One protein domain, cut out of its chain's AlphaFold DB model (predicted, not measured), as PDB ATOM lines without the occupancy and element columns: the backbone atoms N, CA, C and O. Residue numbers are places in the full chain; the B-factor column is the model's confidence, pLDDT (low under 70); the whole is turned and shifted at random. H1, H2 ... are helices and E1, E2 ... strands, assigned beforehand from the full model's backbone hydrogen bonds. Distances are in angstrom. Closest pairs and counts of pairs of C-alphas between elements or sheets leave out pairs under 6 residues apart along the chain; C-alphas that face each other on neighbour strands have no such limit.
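This is residues 4 to 57 of the 123 residues of the protein "Zinc ribbon domain-containing protein" of Nitrosopumilus sp (UniProt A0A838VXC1). Helix H2 and the small hairpin E1-E2 follow one another along the long axis, with H1 and short H3 as two legs off one side. The 54 printed residues, mostly helix, hold H1, H2, E1, E2, H3 in that order; the sheet is antiparallel. The whole is only just compact, close to loose: radius of gyration of the C-alphas 12.1 A, spans 38 by 18 by 16 A.

E1, residues 38 to 40, and E2, residues 47 to 49, form an antiparallel hairpin; N 39 and O 48, 2.9 A apart, are within hydrogen-bond range. H2, residues 24 to 36, touches H3, residues 50 to 54, with residues 34 to 36 alone; the closest C-alphas, Leu 35 and Ile 51, are 4.9 A apart. H1, residues 6 to 16, touches H3, closest C-alphas Ala 9 and Tyr 54, 6.6 A. H1 and H2 are close but not clearly touching, about perpendicular at 81 degrees. Every O i to N i+4 pair is within range in H1 and H2; H3 has 0 of 1, but 2 of 2 O i to N i+3.

From first to last C-alpha H2 measures 18.6 A and H1 15.4 A. C-alpha 6 is at (-3.672, -13.074, 32.303), C-alpha 54 at (-10.358, -14.047, 29.681).

The farthest C-alphas, Phe 21 and Lys 45, are 38.1 A apart. The printed part has no cut and no long link. pLDDT is under 70 at residues 21, 42 to 45 and 57.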
ATOM      1  N   PHE A   4      -5.331 -12.007  25.649       94.12
ATOM      2  CA  PHE A   4      -5.538 -12.752  26.890       94.12
ATOM      3  C   PHE A   4      -5.271 -11.866  28.111       94.12
ATOM      4  O   PHE A   4      -4.166 -11.352  28.287       94.12
ATOM      5  N   ASN A   5      -6.278 -11.700  28.967       94.44
ATOM      6  CA  ASN A   5      -6.152 -11.003  30.241       94.44
ATOM      7  C   ASN A   5      -5.645 -11.968  31.324       94.44
ATOM      8  O   ASN A   5      -6.413 -12.488  32.135       94.44
ATOM      9  N   SER A   6      -4.329 -12.193  31.333       93.12
ATOM     10  CA  SER A   6      -3.672 -13.074  32.303       93.12
ATOM     11  C   SER A   6      -3.845 -12.607  33.747       93.12
ATOM     12  O   SER A   6      -3.919 -13.437  34.647       93.12
ATOM     13  N   ARG A   7      -3.942 -11.294  33.981       94.50
ATOM     14  CA  ARG A   7      -4.075 -10.734  35.327       94.50
ATOM     15  C   ARG A   7      -5.377 -11.173  35.990       94.50
ATOM     16  O   ARG A   7      -5.326 -11.702  37.093       94.50
ATOM     17  N   SER A   8      -6.510 -10.997  35.312       94.75
ATOM     18  CA  SER A   8      -7.809 -11.405  35.860       94.75
ATOM     19  C   SER A   8      -7.885 -12.918  36.085       94.75
ATOM     20  O   SER A   8      -8.397 -13.349  37.112       94.75
ATOM     21  N   ALA A   9      -7.311 -13.715  35.178       95.62
ATOM     22  CA  ALA A   9      -7.243 -15.167  35.339       95.62
ATOM     23  C   ALA A   9      -6.426 -15.586  36.575       95.62
ATOM     24  O   ALA A   9      -6.846 -16.459  37.330       95.62
ATOM     25  N   VAL A  10      -5.270 -14.954  36.801       95.75
ATOM     26  CA  VAL A  10      -4.420 -15.227  37.970       95.75
ATOM     27  C   VAL A  10      -5.092 -14.766  39.264       95.75
ATOM     28  O   VAL A  10      -5.065 -15.500  40.245       95.75
ATOM     29  N   GLU A  11      -5.715 -13.585  39.281       95.12
ATOM     30  CA  GLU A  11      -6.433 -13.075  40.458       95.12
ATOM     31  C   GLU A  11      -7.558 -14.037  40.885       95.12
ATOM     32  O   GLU A  11      -7.668 -14.368  42.067       95.12
ATOM     33  N   GLU A  12      -8.331 -14.566  39.932       95.62
ATOM     34  CA  GLU A  12      -9.368 -15.564  40.216       95.62
ATOM     35  C   GLU A  12      -8.774 -16.902  40.676       95.62
ATOM     36  O   GLU A  12      -9.226 -17.467  41.676       95.62
ATOM     37  N   TYR A  13      -7.729 -17.391  40.007       95.50
ATOM     38  CA  TYR A  13      -7.070 -18.639  40.386       95.50
ATOM     39  C   TYR A  13      -6.538 -18.586  41.823       95.50
ATOM     40  O   TYR A  13      -6.846 -19.467  42.620       95.50
ATOM     41  N   ILE A  14      -5.834 -17.517  42.201       93.00
ATOM     42  CA  ILE A  14      -5.284 -17.347  43.558       93.00
ATOM     43  C   ILE A  14      -6.397 -17.150  44.600       93.00
ATOM     44  O   ILE A  14      -6.235 -17.531  45.756       93.00
ATOM     45  N   SER A  15      -7.539 -16.573  44.210       93.69
ATOM     46  CA  SER A  15      -8.688 -16.429  45.113       93.69
ATOM     47  C   SER A  15      -9.403 -17.754  45.404       93.69
ATOM     48  O   SER A  15     -10.041 -17.892  46.446       93.69
ATOM     49  N   THR A  16      -9.291 -18.728  44.496       91.38
ATOM     50  CA  THR A  16      -9.999 -20.017  44.565       91.38
ATOM     51  C   THR A  16      -9.091 -21.181  44.963       91.38
ATOM     52  O   THR A  16      -9.580 -22.168  45.510       91.38
ATOM     53  N   HIS A  17      -7.781 -21.066  44.739       89.94
ATOM     54  CA  HIS A  17      -6.789 -22.105  44.999       89.94
ATOM     55  C   HIS A  17      -5.757 -21.629  46.021       89.94
ATOM     56  O   HIS A  17      -5.208 -20.532  45.931       89.94
ATOM     57  N   SER A  18      -5.451 -22.488  46.994       86.94
ATOM     58  CA  SER A  18      -4.383 -22.222  47.955       86.94
ATOM     59  C   SER A  18      -3.021 -22.471  47.312       86.94
ATOM     60  O   SER A  18      -2.753 -23.564  46.824       86.94
ATOM     61  N   LEU A  19      -2.129 -21.481  47.372       83.00
ATOM     62  CA  LEU A  19      -0.758 -21.582  46.855       83.00
ATOM     63  C   LEU A  19       0.230 -22.225  47.852       83.00
ATOM     64  O   LEU A  19       1.446 -22.084  47.715       83.00
ATOM     65  N   GLY A  20      -0.263 -22.876  48.907       80.44
ATOM     66  CA  GLY A  20       0.579 -23.413  49.975       80.44
ATOM     67  C   GLY A  20       1.513 -24.534  49.500       80.44
ATOM     68  O   GLY A  20       1.067 -25.498  48.888       80.44
ATOM     69  N   PHE A  21       2.806 -24.422  49.831       66.75
ATOM     70  CA  PHE A  21       3.843 -25.469  49.714       66.75
ATOM     71  C   PHE A  21       4.085 -26.088  48.321       66.75
ATOM     72  O   PHE A  21       4.763 -27.110  48.222       66.75
ATOM     73  N   SER A  22       3.603 -25.463  47.244       82.69
ATOM     74  CA  SER A  22       3.814 -25.951  45.874       82.69
ATOM     75  C   SER A  22       5.064 -25.351  45.228       82.69
ATOM     76  O   SER A  22       5.439 -24.208  45.497       82.69
ATOM     77  N   THR A  23       5.725 -26.119  44.358       90.94
ATOM     78  CA  THR A  23       6.790 -25.570  43.508       90.94
ATOM     79  C   THR A  23       6.177 -24.666  42.431       90.94
ATOM     80  O   THR A  23       5.059 -24.937  41.983       90.94
ATOM     81  N   PRO A  24       6.891 -23.626  41.959       91.38
ATOM     82  CA  PRO A  24       6.387 -22.743  40.903       91.38
ATOM     83  C   PRO A  24       5.918 -23.496  39.649       91.38
ATOM     84  O   PRO A  24       4.883 -23.161  39.078       91.38
ATOM     85  N   ASP A  25       6.638 -24.550  39.250       92.50
ATOM     86  CA  ASP A  25       6.266 -25.417  38.128       92.50
ATOM     87  C   ASP A  25       4.941 -26.151  38.335       92.50
ATOM     88  O   ASP A  25       4.174 -26.315  37.386       92.50
ATOM     89  N   LEU A  26       4.670 -26.621  39.556       91.31
ATOM     90  CA  LEU A  26       3.427 -27.323  39.861       91.31
ATOM     91  C   LEU A  26       2.248 -26.353  39.822       91.31
ATOM     92  O   LEU A  26       1.273 -26.619  39.124       91.31
ATOM     93  N   THR A  27       2.392 -25.190  40.461       92.56
ATOM     94  CA  THR A  27       1.383 -24.125  40.422       92.56
ATOM     95  C   THR A  27       1.087 -23.682  38.990       92.56
ATOM     96  O   THR A  27      -0.072 -23.506  38.627       92.56
ATOM     97  N   LEU A  28       2.112 -23.541  38.142       93.50
ATOM     98  CA  LEU A  28       1.904 -23.181  36.740       93.50
ATOM     99  C   LEU A  28       1.143 -24.271  35.974       93.50
ATOM    100  O   LEU A  28       0.254 -23.952  35.188       93.50
ATOM    101  N   LYS A  29       1.467 -25.550  36.200       94.19
ATOM    102  CA  LYS A  29       0.748 -26.669  35.571       94.19
ATOM    103  C   LYS A  29      -0.715 -26.685  35.987       94.19
ATOM    104  O   LYS A  29      -1.575 -26.745  35.115       94.19
ATOM    105  N   GLU A  30      -0.990 -26.599  37.283       94.38
ATOM    106  CA  GLU A  30      -2.354 -26.580  37.817       94.38
ATOM    107  C   GLU A  30      -3.147 -25.381  37.296       94.38
ATOM    108  O   GLU A  30      -4.286 -25.546  36.868       94.38
ATOM    109  N   PHE A  31      -2.528 -24.201  37.225       96.00
ATOM    110  CA  PHE A  31      -3.140 -23.022  36.617       96.00
ATOM    111  C   PHE A  31      -3.500 -23.240  35.138       96.00
ATOM    112  O   PHE A  31      -4.594 -22.881  34.705       96.00
ATOM    113  N   VAL A  32      -2.611 -23.854  34.349       96.12
ATOM    114  CA  VAL A  32      -2.885 -24.159  32.933       96.12
ATOM    115  C   VAL A  32      -3.991 -25.209  32.790       96.12
ATOM    116  O   VAL A  32      -4.881 -25.035  31.962       96.12
ATOM    117  N   LEU A  33      -3.970 -26.265  33.608       95.69
ATOM    118  CA  LEU A  33      -5.031 -27.277  33.663       95.69
ATOM    119  C   LEU A  33      -6.387 -26.637  33.982       95.69
ATOM    120  O   LEU A  33      -7.359 -26.881  33.270       95.69
ATOM    121  N   TRP A  34      -6.421 -25.750  34.976       96.12
ATOM    122  CA  TRP A  34      -7.606 -24.996  35.376       96.12
ATOM    123  C   TRP A  34      -8.154 -24.095  34.256       96.12
ATOM    124  O   TRP A  34      -9.364 -24.023  34.040       96.12
ATOM    125  N   LEU A  35      -7.281 -23.451  33.475       95.62
ATOM    126  CA  LEU A  35      -7.688 -22.666  32.300       95.62
ATOM    127  C   LEU A  35      -8.306 -23.518  31.181       95.62
ATOM    128  O   LEU A  35      -9.109 -23.007  30.393       95.62
ATOM    129  N   CYS A  36      -7.927 -24.792  31.086       95.38
ATOM    130  CA  CYS A  36      -8.454 -25.733  30.102       95.38
ATOM    131  C   CYS A  36      -9.763 -26.410  30.541       95.38
ATOM    132  O   CYS A  36     -10.388 -27.079  29.718       95.38
ATOM    133  N   GLU A  37     -10.190 -26.252  31.796       94.81
ATOM    134  CA  GLU A  37     -11.454 -26.813  32.281       94.81
ATOM    135  C   GLU A  37     -12.652 -26.257  31.509       94.81
ATOM    136  O   GLU A  37     -12.742 -25.057  31.249       94.81
ATOM    137  N   GLN A  38     -13.602 -27.132  31.187       92.81
ATOM    138  CA  GLN A  38     -14.851 -26.762  30.530       92.81
ATOM    139  C   GLN A  38     -15.780 -26.072  31.533       92.81
ATOM    140  O   GLN A  38     -16.184 -26.670  32.530       92.81
ATOM    141  N   VAL A  39     -16.149 -24.825  31.254       90.31
ATOM    142  CA  VAL A  39     -17.054 -24.025  32.084       90.31
ATOM    143  C   VAL A  39     -18.288 -23.612  31.292       90.31
ATOM    144  O   VAL A  39     -18.290 -23.591  30.060       90.31
ATOM    145  N   ASN A  40     -19.362 -23.301  32.015       86.81
ATOM    146  CA  ASN A  40     -20.569 -22.761  31.407       86.81
ATOM    147  C   ASN A  40     -20.300 -21.319  30.982       86.81
ATOM    148  O   ASN A  40     -20.009 -20.468  31.827       86.81
ATOM    149  N   ASP A  41     -20.389 -21.050  29.684       74.56
ATOM    150  CA  ASP A  41     -20.257 -19.693  29.182       74.56
ATOM    151  C   ASP A  41     -21.550 -18.908  29.486       74.56
ATOM    152  O   ASP A  41     -22.643 -19.361  29.147       74.56
ATOM    153  N   PRO A  42     -21.483 -17.732  30.134       66.88
ATOM    154  CA  PRO A  42     -22.680 -16.944  30.426       66.88
ATOM    155  C   PRO A  42     -23.330 -16.343  29.165       66.88
ATOM    156  O   PRO A  42     -24.483 -15.916  29.225       66.88
ATOM    157  N   LYS A  43     -22.616 -16.290  28.030       67.75
ATOM    158  CA  LYS A  43     -23.099 -15.779  26.737       67.75
ATOM    159  C   LYS A  43     -23.452 -16.892  25.735       67.75
ATOM    160  O   LYS A  43     -24.147 -16.600  24.760       67.75
ATOM    161  N   GLY A  44     -23.017 -18.139  25.934       63.56
ATOM    162  CA  GLY A  44     -23.199 -19.251  24.989       63.56
ATOM    163  C   GLY A  44     -23.831 -20.499  25.613       63.56
ATOM    164  O   GLY A  44     -23.541 -20.858  26.743       63.56
ATOM    165  N   LYS A  45     -24.674 -21.220  24.861       63.06
ATOM    166  CA  LYS A  45     -25.279 -22.500  25.300       63.06
ATOM    167  C   LYS A  45     -24.298 -23.688  25.307       63.06
ATOM    168  O   LYS A  45     -24.732 -24.824  25.469       63.06
ATOM    169  N   GLU A  46     -23.007 -23.450  25.091       73.88
ATOM    170  CA  GLU A  46     -21.992 -24.494  24.923       73.88
ATOM    171  C   GLU A  46     -20.934 -24.416  26.025       73.88
ATOM    172  O   GLU A  46     -20.590 -23.334  26.501       73.88
ATOM    173  N   MET A  47     -20.415 -25.580  26.427       81.12
ATOM    174  CA  MET A  47     -19.292 -25.648  27.356       81.12
ATOM    175  C   MET A  47     -18.002 -25.282  26.625       81.12
ATOM    176  O   MET A  47     -17.597 -25.967  25.683       81.12
ATOM    177  N   ALA A  48     -17.364 -24.212  27.081       88.19
ATOM    178  CA  ALA A  48     -16.121 -23.705  26.526       88.19
ATOM    179  C   ALA A  48     -15.011 -23.766  27.582       88.19
ATOM    180  O   ALA A  48     -15.300 -23.681  28.780       88.19
ATOM    181  N   PRO A  49     -13.738 -23.887  27.172       93.50
ATOM    182  CA  PRO A  49     -12.647 -23.900  28.130       93.50
ATOM    183  C   PRO A  49     -12.563 -22.535  28.816       93.50
ATOM    184  O   PRO A  49     -12.714 -21.497  28.164       93.50
ATOM    185  N   ARG A  50     -12.291 -22.525  30.125       93.62
ATOM    186  CA  ARG A  50     -12.306 -21.328  30.984       93.62
ATOM    187  C   ARG A  50     -11.477 -20.174  30.428       93.62
ATOM    188  O   ARG A  50     -11.866 -19.018  30.569       93.62
ATOM    189  N   ILE A  51     -10.386 -20.470  29.722       93.50
ATOM    190  CA  ILE A  51      -9.555 -19.476  29.033       93.50
ATOM    191  C   ILE A  51     -10.355 -18.512  28.137       93.50
ATOM    192  O   ILE A  51      -9.981 -17.345  28.021       93.50
ATOM    193  N   MET A  52     -11.473 -18.960  27.552       91.44
ATOM    194  CA  MET A  52     -12.334 -18.145  26.689       91.44
ATOM    195  C   MET A  52     -12.936 -16.939  27.416       91.44
ATOM    196  O   MET A  52     -13.100 -15.890  26.791       91.44
ATOM    197  N   LEU A  53     -13.171 -17.044  28.728       91.06
ATOM    198  CA  LEU A  53     -13.699 -15.956  29.560       91.06
ATOM    199  C   LEU A  53     -12.715 -14.785  29.694       91.06
ATOM    200  O   LEU A  53     -13.122 -13.646  29.910       91.06
ATOM    201  N   TYR A  54     -11.416 -15.048  29.529       92.75
ATOM    202  CA  TYR A  54     -10.358 -14.047  29.681       92.75
ATOM    203  C   TYR A  54      -9.796 -13.555  28.343       92.75
ATOM    204  O   TYR A  54      -8.833 -12.784  28.321       92.75
ATOM    205  N   LEU A  55     -10.372 -13.976  27.214       91.38
ATOM    206  CA  LEU A  55     -10.020 -13.452  25.898       91.38
ATOM    207  C   LEU A  55     -10.830 -12.183  25.614       91.38
ATOM    208  O   LEU A  55     -11.993 -12.245  25.214       91.38
ATOM    209  N   LYS A  56     -10.200 -11.014  25.759       79.88
ATOM    210  CA  LYS A  56     -10.817  -9.728  25.425       79.88
ATOM    211  C   LYS A  56     -11.017  -9.635  23.909       79.88
ATOM    212  O   LYS A  56     -10.051  -9.551  23.146       79.88
ATOM    213  N   GLY A  57     -12.278  -9.679  23.481       65.69
ATOM    214  CA  GLY A  57     -12.699  -9.291  22.138       65.69
ATOM    215  C   GLY A  57     -12.891  -7.780  22.065       65.69
ATOM    216  O   GLY A  57     -13.379  -7.173  23.014       65.69
TER     217      GLY A  57